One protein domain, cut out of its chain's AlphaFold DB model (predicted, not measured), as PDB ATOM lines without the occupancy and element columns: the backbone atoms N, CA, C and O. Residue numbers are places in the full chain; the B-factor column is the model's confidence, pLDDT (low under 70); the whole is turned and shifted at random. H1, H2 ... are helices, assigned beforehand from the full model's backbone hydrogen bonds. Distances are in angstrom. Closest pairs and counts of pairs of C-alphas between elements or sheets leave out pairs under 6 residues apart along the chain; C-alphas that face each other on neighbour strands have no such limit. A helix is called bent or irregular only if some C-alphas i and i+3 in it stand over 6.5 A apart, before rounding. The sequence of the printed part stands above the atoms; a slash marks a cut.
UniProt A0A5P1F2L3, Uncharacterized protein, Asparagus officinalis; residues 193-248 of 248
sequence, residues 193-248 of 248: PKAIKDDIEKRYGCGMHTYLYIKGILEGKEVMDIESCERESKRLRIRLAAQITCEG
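This is residues 193 to 248 of the 248 residues of an uncharacterized protein of Asparagus officinalis (UniProt A0A5P1F2L3). Two long helices, bent H1 and H2, cross almost at right angles; residues 193 to 200 and 238 to 248 stick out. 56 residues are printed, with two named helices, H1 then H2: all helix. The whole is loose, radius of gyration of the C-alphas 12.8 A, spanning 38 by 30 by 14 A.

Start at H1, residues 193 to 218, assigned as one helix by its hydrogen bonds but bent, C-alphas 203 and 206 being 6.8 A apart. Arms H1a, 193 to 203, and H1b, 206 to 218, stand at a steep tilt of 40 degrees. H2, residues 226 to 247, touches H1b with residues 229 to 237 alone, about perpendicular at 79 degrees; the closest C-alphas, Met 208 and Ser 233, are 5.9 A apart. H1a and H2 are apart. In H1a, H1b and H2 every O i to N i+4 pair is within hydrogen-bond range.

Find C-alpha 193 at (13.457, -39.218, -29.778); H1a runs 15.3 A, H1b 18.3 A, H2 30.7 A to C-alpha 247 at (-14.263, -44.544, -35.381).

The farthest C-alphas, Pro 193 and Gly 220, are 39.4 A apart. The printed part has no cut; residue 248 has pLDDT under 70.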
ATOM      1  N   PRO A 193      14.826 -38.716 -29.853       92.75
ATOM      2  CA  PRO A 193      13.457 -39.218 -29.778       92.75
ATOM      3  C   PRO A 193      13.015 -39.502 -28.339       92.75
ATOM      4  O   PRO A 193      11.820 -39.451 -28.043       92.75
ATOM      5  N   LYS A 194      13.960 -39.817 -27.442       94.38
ATOM      6  CA  LYS A 194      13.666 -40.071 -26.033       94.38
ATOM      7  C   LYS A 194      13.266 -38.779 -25.327       94.38
ATOM      8  O   LYS A 194      12.223 -38.762 -24.686       94.38
ATOM      9  N   ALA A 195      14.006 -37.691 -25.533       94.50
ATOM     10  CA  ALA A 195      13.651 -36.379 -24.998       94.50
ATOM     11  C   ALA A 195      12.267 -35.897 -25.470       94.50
ATOM     12  O   ALA A 195      11.487 -35.404 -24.657       94.50
ATOM     13  N   ILE A 196      11.921 -36.091 -26.753       91.94
ATOM     14  CA  ILE A 196      10.569 -35.784 -27.262       91.94
ATOM     15  C   ILE A 196       9.514 -36.613 -26.536       91.94
ATOM     16  O   ILE A 196       8.491 -36.081 -26.106       91.94
ATOM     17  N   LYS A 197       9.741 -37.924 -26.414       90.56
ATOM     18  CA  LYS A 197       8.803 -38.819 -25.739       90.56
ATOM     19  C   LYS A 197       8.585 -38.390 -24.286       90.56
ATOM     20  O   LYS A 197       7.437 -38.303 -23.858       90.56
ATOM     21  N   ASP A 198       9.663 -38.094 -23.568       90.56
ATOM     22  CA  ASP A 198       9.617 -37.680 -22.169       90.56
ATOM     23  C   ASP A 198       8.903 -36.321 -22.015       90.56
ATOM     24  O   ASP A 198       8.076 -36.157 -21.117       90.56
ATOM     25  N   ASP A 199       9.134 -35.361 -22.921       90.56
ATOM     26  CA  ASP A 199       8.430 -34.068 -22.929       90.56
ATOM     27  C   ASP A 199       6.928 -34.233 -23.214       90.56
ATOM     28  O   ASP A 199       6.098 -33.653 -22.512       90.56
ATOM     29  N   ILE A 200       6.553 -35.081 -24.177       85.50
ATOM     30  CA  ILE A 200       5.147 -35.395 -24.465       85.50
ATOM     31  C   ILE A 200       4.490 -36.076 -23.257       85.50
ATOM     32  O   ILE A 200       3.394 -35.689 -22.850       85.50
ATOM     33  N   GLU A 201       5.138 -37.078 -22.659       85.25
ATOM     34  CA  GLU A 201       4.604 -37.767 -21.479       85.25
ATOM     35  C   GLU A 201       4.433 -36.810 -20.295       85.25
ATOM     36  O   GLU A 201       3.412 -36.873 -19.605       85.25
ATOM     37  N   LYS A 202       5.367 -35.870 -20.117       87.00
ATOM     38  CA  LYS A 202       5.299 -34.833 -19.085       87.00
ATOM     39  C   LYS A 202       4.176 -33.825 -19.337       87.00
ATOM     40  O   LYS A 202       3.431 -33.513 -18.412       87.00
ATOM     41  N   ARG A 203       4.038 -33.311 -20.565       84.88
ATOM     42  CA  ARG A 203       3.055 -32.262 -20.902       84.88
ATOM     43  C   ARG A 203       1.630 -32.785 -20.991       84.88
ATOM     44  O   ARG A 203       0.713 -32.128 -20.515       84.88
ATOM     45  N   TYR A 204       1.441 -33.960 -21.583       81.94
ATOM     46  CA  TYR A 204       0.112 -34.504 -21.872       81.94
ATOM     47  C   TYR A 204      -0.323 -35.595 -20.884       81.94
ATOM     48  O   TYR A 204      -1.447 -36.093 -20.960       81.94
ATOM     49  N   GLY A 205       0.534 -35.973 -19.930       83.00
ATOM     50  CA  GLY A 205       0.191 -36.939 -18.886       83.00
ATOM     51  C   GLY A 205      -0.841 -36.418 -17.882       83.00
ATOM     52  O   GLY A 205      -1.680 -37.193 -17.419       83.00
ATOM     53  N   CYS A 206      -0.827 -35.114 -17.582       86.75
ATOM     54  CA  CYS A 206      -1.677 -34.523 -16.547       86.75
ATOM     55  C   CYS A 206      -3.176 -34.679 -16.846       86.75
ATOM     56  O   CYS A 206      -3.914 -35.123 -15.973       86.75
ATOM     57  N   GLY A 207      -3.613 -34.427 -18.085       88.94
ATOM     58  CA  GLY A 207      -5.026 -34.528 -18.464       88.94
ATOM     59  C   GLY A 207      -5.598 -35.936 -18.273       88.94
ATOM     60  O   GLY A 207      -6.708 -36.096 -17.767       88.94
ATOM     61  N   MET A 208      -4.810 -36.969 -18.589       89.88
ATOM     62  CA  MET A 208      -5.226 -38.362 -18.395       89.88
ATOM     63  C   MET A 208      -5.335 -38.728 -16.912       89.88
ATOM     64  O   MET A 208      -6.272 -39.425 -16.527       89.88
ATOM     65  N   HIS A 209      -4.415 -38.243 -16.072       89.44
ATOM     66  CA  HIS A 209      -4.485 -38.461 -14.625       89.44
ATOM     67  C   HIS A 209      -5.686 -37.739 -14.008       89.44
ATOM     68  O   HIS A 209      -6.422 -38.344 -13.233       89.44
ATOM     69  N   THR A 210      -5.943 -36.489 -14.404       91.12
ATOM     70  CA  THR A 210      -7.119 -35.731 -13.959       91.12
ATOM     71  C   THR A 210      -8.415 -36.445 -14.334       91.12
ATOM     72  O   THR A 210      -9.292 -36.595 -13.485       91.12
ATOM     73  N   TYR A 211      -8.525 -36.952 -15.566       92.44
ATOM     74  CA  TYR A 211      -9.689 -37.726 -15.996       92.44
ATOM     75  C   TYR A 211      -9.903 -38.982 -15.139       92.44
ATOM     76  O   TYR A 211     -11.010 -39.211 -14.652       92.44
ATOM     77  N   LEU A 212      -8.853 -39.782 -14.916       92.56
ATOM     78  CA  LEU A 212      -8.945 -40.999 -14.100       92.56
ATOM     79  C   LEU A 212      -9.318 -40.690 -12.646       92.56
ATOM     80  O   LEU A 212     -10.109 -41.421 -12.054       92.56
ATOM     81  N   TYR A 213      -8.797 -39.594 -12.095       93.06
ATOM     82  CA  TYR A 213      -9.099 -39.151 -10.738       93.06
ATOM     83  C   TYR A 213     -10.563 -38.717 -10.588       93.06
ATOM     84  O   TYR A 213     -11.270 -39.218  -9.715       93.06
ATOM     85  N   ILE A 214     -11.051 -37.851 -11.486       94.69
ATOM     86  CA  ILE A 214     -12.457 -37.416 -11.504       94.69
ATOM     87  C   ILE A 214     -13.380 -38.624 -11.676       94.69
ATOM     88  O   ILE A 214     -14.362 -38.758 -10.953       94.69
ATOM     89  N   LYS A 215     -13.044 -39.536 -12.595       94.31
ATOM     90  CA  LYS A 215     -13.808 -40.765 -12.806       94.31
ATOM     91  C   LYS A 215     -13.864 -41.631 -11.544       94.31
ATOM     92  O   LYS A 215     -14.936 -42.111 -11.199       94.31
ATOM     93  N   GLY A 216     -12.742 -41.798 -10.844       93.81
ATOM     94  CA  GLY A 216     -12.691 -42.528  -9.576       93.81
ATOM     95  C   GLY A 216     -13.613 -41.922  -8.515       93.81
ATOM     96  O   GLY A 216     -14.400 -42.651  -7.915       93.81
ATOM     97  N   ILE A 217     -13.589 -40.593  -8.363       95.31
ATOM     98  CA  ILE A 217     -14.477 -39.864  -7.441       95.31
ATOM     99  C   ILE A 217     -15.948 -40.086  -7.800       95.31
ATOM    100  O   ILE A 217     -16.751 -40.407  -6.926       95.31
ATOM    101  N   LEU A 218     -16.308 -39.935  -9.079       96.88
ATOM    102  CA  LEU A 218     -17.688 -40.108  -9.543       96.88
ATOM    103  C   LEU A 218     -18.196 -41.544  -9.352       96.88
ATOM    104  O   LEU A 218     -19.381 -41.749  -9.111       96.88
ATOM    105  N   GLU A 219     -17.308 -42.533  -9.437       96.94
ATOM    106  CA  GLU A 219     -17.625 -43.945  -9.209       96.94
ATOM    107  C   GLU A 219     -17.584 -44.343  -7.721       96.94
ATOM    108  O   GLU A 219     -17.808 -45.511  -7.403       96.94
ATOM    109  N   GLY A 220     -17.293 -43.406  -6.808       96.62
ATOM    110  CA  GLY A 220     -17.157 -43.683  -5.376       96.62
ATOM    111  C   GLY A 220     -16.002 -44.634  -5.049       96.62
ATOM    112  O   GLY A 220     -16.053 -45.351  -4.051       96.62
ATOM    113  N   LYS A 221     -14.983 -44.687  -5.912       95.50
ATOM    114  CA  LYS A 221     -13.800 -45.530  -5.731       95.50
ATOM    115  C   LYS A 221     -12.747 -44.798  -4.911       95.50
ATOM    116  O   LYS A 221     -12.638 -43.574  -4.960       95.50
ATOM    117  N   GLU A 222     -11.948 -45.572  -4.186       93.19
ATOM    118  CA  GLU A 222     -10.778 -45.055  -3.483       93.19
ATOM    119  C   GLU A 222      -9.805 -44.379  -4.463       93.19
ATOM    120  O   GLU A 222      -9.698 -44.763  -5.634       93.19
ATOM    121  N   VAL A 223      -9.106 -43.351  -3.974       89.56
ATOM    122  CA  VAL A 223      -8.081 -42.644  -4.741       89.56
ATOM    123  C   VAL A 223      -7.006 -43.636  -5.173       89.56
ATOM    124  O   VAL A 223      -6.378 -44.299  -4.354       89.56
ATOM    125  N   MET A 224      -6.798 -43.722  -6.485       91.50
ATOM    126  CA  MET A 224      -5.813 -44.616  -7.077       91.50
ATOM    127  C   MET A 224      -4.393 -44.161  -6.717       91.50
ATOM    128  O   MET A 224      -4.079 -42.973  -6.820       91.50
ATOM    129  N   ASP A 225      -3.527 -45.101  -6.340       93.94
ATOM    130  CA  ASP A 225      -2.107 -44.819  -6.146       93.94
ATOM    131  C   ASP A 225      -1.431 -44.405  -7.469       93.94
ATOM    132  O   ASP A 225      -1.942 -44.650  -8.569       93.94
ATOM    133  N   ILE A 226      -0.266 -43.764  -7.363       88.44
ATOM    134  CA  ILE A 226       0.445 -43.183  -8.510       88.44
ATOM    135  C   ILE A 226       0.823 -44.256  -9.545       88.44
ATOM    136  O   ILE A 226       0.661 -44.023 -10.745       88.44
ATOM    137  N   GLU A 227       1.270 -45.439  -9.116       92.31
ATOM    138  CA  GLU A 227       1.713 -46.503 -10.026       92.31
ATOM    139  C   GLU A 227       0.534 -47.137 -10.772       92.31
ATOM    140  O   GLU A 227       0.603 -47.426 -11.973       92.31
ATOM    141  N   SER A 228      -0.585 -47.346 -10.079       92.44
ATOM    142  CA  SER A 228      -1.829 -47.806 -10.695       92.44
ATOM    143  C   SER A 228      -2.390 -46.769 -11.667       92.44
ATOM    144  O   SER A 228      -2.804 -47.137 -12.770       92.44
ATOM    145  N   CYS A 229      -2.318 -45.481 -11.319       88.69
ATOM    146  CA  CYS A 229      -2.727 -44.385 -12.196       88.69
ATOM    147  C   CYS A 229      -1.895 -44.357 -13.487       88.69
ATOM    148  O   CYS A 229      -2.451 -44.252 -14.584       88.69
ATOM    149  N   GLU A 230      -0.577 -44.542 -13.392       88.81
ATOM    150  CA  GLU A 230       0.307 -44.556 -14.559       88.81
ATOM    151  C   GLU A 230       0.011 -45.737 -15.503       88.81
ATOM    152  O   GLU A 230      -0.075 -45.568 -16.728       88.81
ATOM    153  N   ARG A 231      -0.197 -46.940 -14.946       91.38
ATOM    154  CA  ARG A 231      -0.560 -48.133 -15.731       91.38
ATOM    155  C   ARG A 231      -1.872 -47.934 -16.476       91.38
ATOM    156  O   ARG A 231      -1.951 -48.220 -17.676       91.38
ATOM    157  N   GLU A 232      -2.878 -47.396 -15.796       92.44
ATOM    158  CA  GLU A 232      -4.201 -47.248 -16.391       92.44
ATOM    159  C   GLU A 232      -4.294 -46.054 -17.344       92.44
ATOM    160  O   GLU A 232      -4.973 -46.141 -18.369       92.44
ATOM    161  N   SER A 233      -3.489 -45.013 -17.123       90.00
ATOM    162  CA  SER A 233      -3.254 -43.925 -18.079       90.00
ATOM    163  C   SER A 233      -2.676 -44.454 -19.396       90.00
ATOM    164  O   SER A 233      -3.210 -44.153 -20.469       90.00
ATOM    165  N   LYS A 234      -1.642 -45.310 -19.349       89.44
ATOM    166  CA  LYS A 234      -1.062 -45.950 -20.549       89.44
ATOM    167  C   LYS A 234      -2.101 -46.776 -21.308       89.44
ATOM    168  O   LYS A 234      -2.232 -46.645 -22.526       89.44
ATOM    169  N   ARG A 235      -2.878 -47.592 -20.595       91.12
ATOM    170  CA  ARG A 235      -3.926 -48.427 -21.197       91.12
ATOM    171  C   ARG A 235      -5.035 -47.596 -21.836       91.12
ATOM    172  O   ARG A 235      -5.478 -47.914 -22.939       91.12
ATOM    173  N   LEU A 236      -5.473 -46.538 -21.156       90.50
ATOM    174  CA  LEU A 236      -6.525 -45.654 -21.640       90.50
ATOM    175  C   LEU A 236      -6.086 -44.902 -22.901       90.50
ATOM    176  O   LEU A 236      -6.863 -44.837 -23.848       90.50
ATOM    177  N   ARG A 237      -4.837 -44.421 -22.966       88.44
ATOM    178  CA  ARG A 237      -4.286 -43.799 -24.185       88.44
ATOM    179  C   ARG A 237      -4.305 -44.754 -25.372       88.44
ATOM    180  O   ARG A 237      -4.727 -44.358 -26.449       88.44
ATOM    181  N   ILE A 238      -3.899 -46.012 -25.177       88.38
ATOM    182  CA  ILE A 238      -3.931 -47.021 -26.249       88.38
ATOM    183  C   ILE A 238      -5.369 -47.249 -26.729       88.38
ATOM    184  O   ILE A 238      -5.601 -47.319 -27.934       88.38
ATOM    185  N   ARG A 239      -6.338 -47.344 -25.808       90.00
ATOM    186  CA  ARG A 239      -7.754 -47.520 -26.164       90.00
ATOM    187  C   ARG A 239      -8.318 -46.318 -26.914       90.00
ATOM    188  O   ARG A 239      -8.932 -46.521 -27.949       90.00
ATOM    189  N   LEU A 240      -8.081 -45.099 -26.431       88.38
ATOM    190  CA  LEU A 240      -8.543 -43.877 -27.094       88.38
ATOM    191  C   LEU A 240      -7.890 -43.696 -28.464       88.38
ATOM    192  O   LEU A 240      -8.578 -43.384 -29.422       88.38
ATOM    193  N   ALA A 241      -6.585 -43.955 -28.584       86.94
ATOM    194  CA  ALA A 241      -5.900 -43.907 -29.872       86.94
ATOM    195  C   ALA A 241      -6.493 -44.922 -30.857       86.94
ATOM    196  O   ALA A 241      -6.724 -44.586 -32.016       86.94
ATOM    197  N   ALA A 242      -6.781 -46.144 -30.396       86.62
ATOM    198  CA  ALA A 242      -7.463 -47.142 -31.211       86.62
ATOM    199  C   ALA A 242      -8.872 -46.679 -31.607       86.62
ATOM    200  O   ALA A 242      -9.226 -46.802 -32.771       86.62
ATOM    201  N   GLN A 243      -9.634 -46.104 -30.672       89.75
ATOM    202  CA  GLN A 243     -10.979 -45.596 -30.928       89.75
ATOM    203  C   GLN A 243     -10.970 -44.480 -31.977       89.75
ATOM    204  O   GLN A 243     -11.620 -44.632 -32.998       89.75
ATOM    205  N   ILE A 244     -10.158 -43.435 -31.798       88.62
ATOM    206  CA  ILE A 244     -10.017 -42.328 -32.764       88.62
ATOM    207  C   ILE A 244      -9.581 -42.850 -34.141       88.62
ATOM    208  O   ILE A 244     -10.067 -42.408 -35.173       88.62
ATOM    209  N   THR A 245      -8.675 -43.832 -34.179       84.44
ATOM    210  CA  THR A 245      -8.206 -44.401 -35.454       84.44
ATOM    211  C   THR A 245      -9.282 -45.239 -36.153       84.44
ATOM    212  O   THR A 245      -9.272 -45.341 -37.378       84.44
ATOM    213  N   CYS A 246     -10.172 -45.884 -35.397       85.94
ATOM    214  CA  CYS A 246     -11.176 -46.799 -35.937       85.94
ATOM    215  C   CYS A 246     -12.545 -46.150 -36.180       85.94
ATOM    216  O   CYS A 246     -13.243 -46.581 -37.093       85.94
ATOM    217  N   GLU A 247     -12.932 -45.168 -35.370       85.31
ATOM    218  CA  GLU A 247     -14.263 -44.544 -35.381       85.31
ATOM    219  C   GLU A 247     -14.263 -43.147 -36.021       85.31
ATOM    220  O   GLU A 247     -15.322 -42.708 -36.464       85.31
ATOM    221  N   GLY A 248     -13.094 -42.502 -36.163       60.91
ATOM    222  CA  GLY A 248     -12.950 -41.157 -36.736       60.91
ATOM    223  C   GLY A 248     -13.352 -40.060 -35.764       60.91
ATOM    224  O   GLY A 248     -14.095 -39.158 -36.206       60.91
TER     225      GLY A 248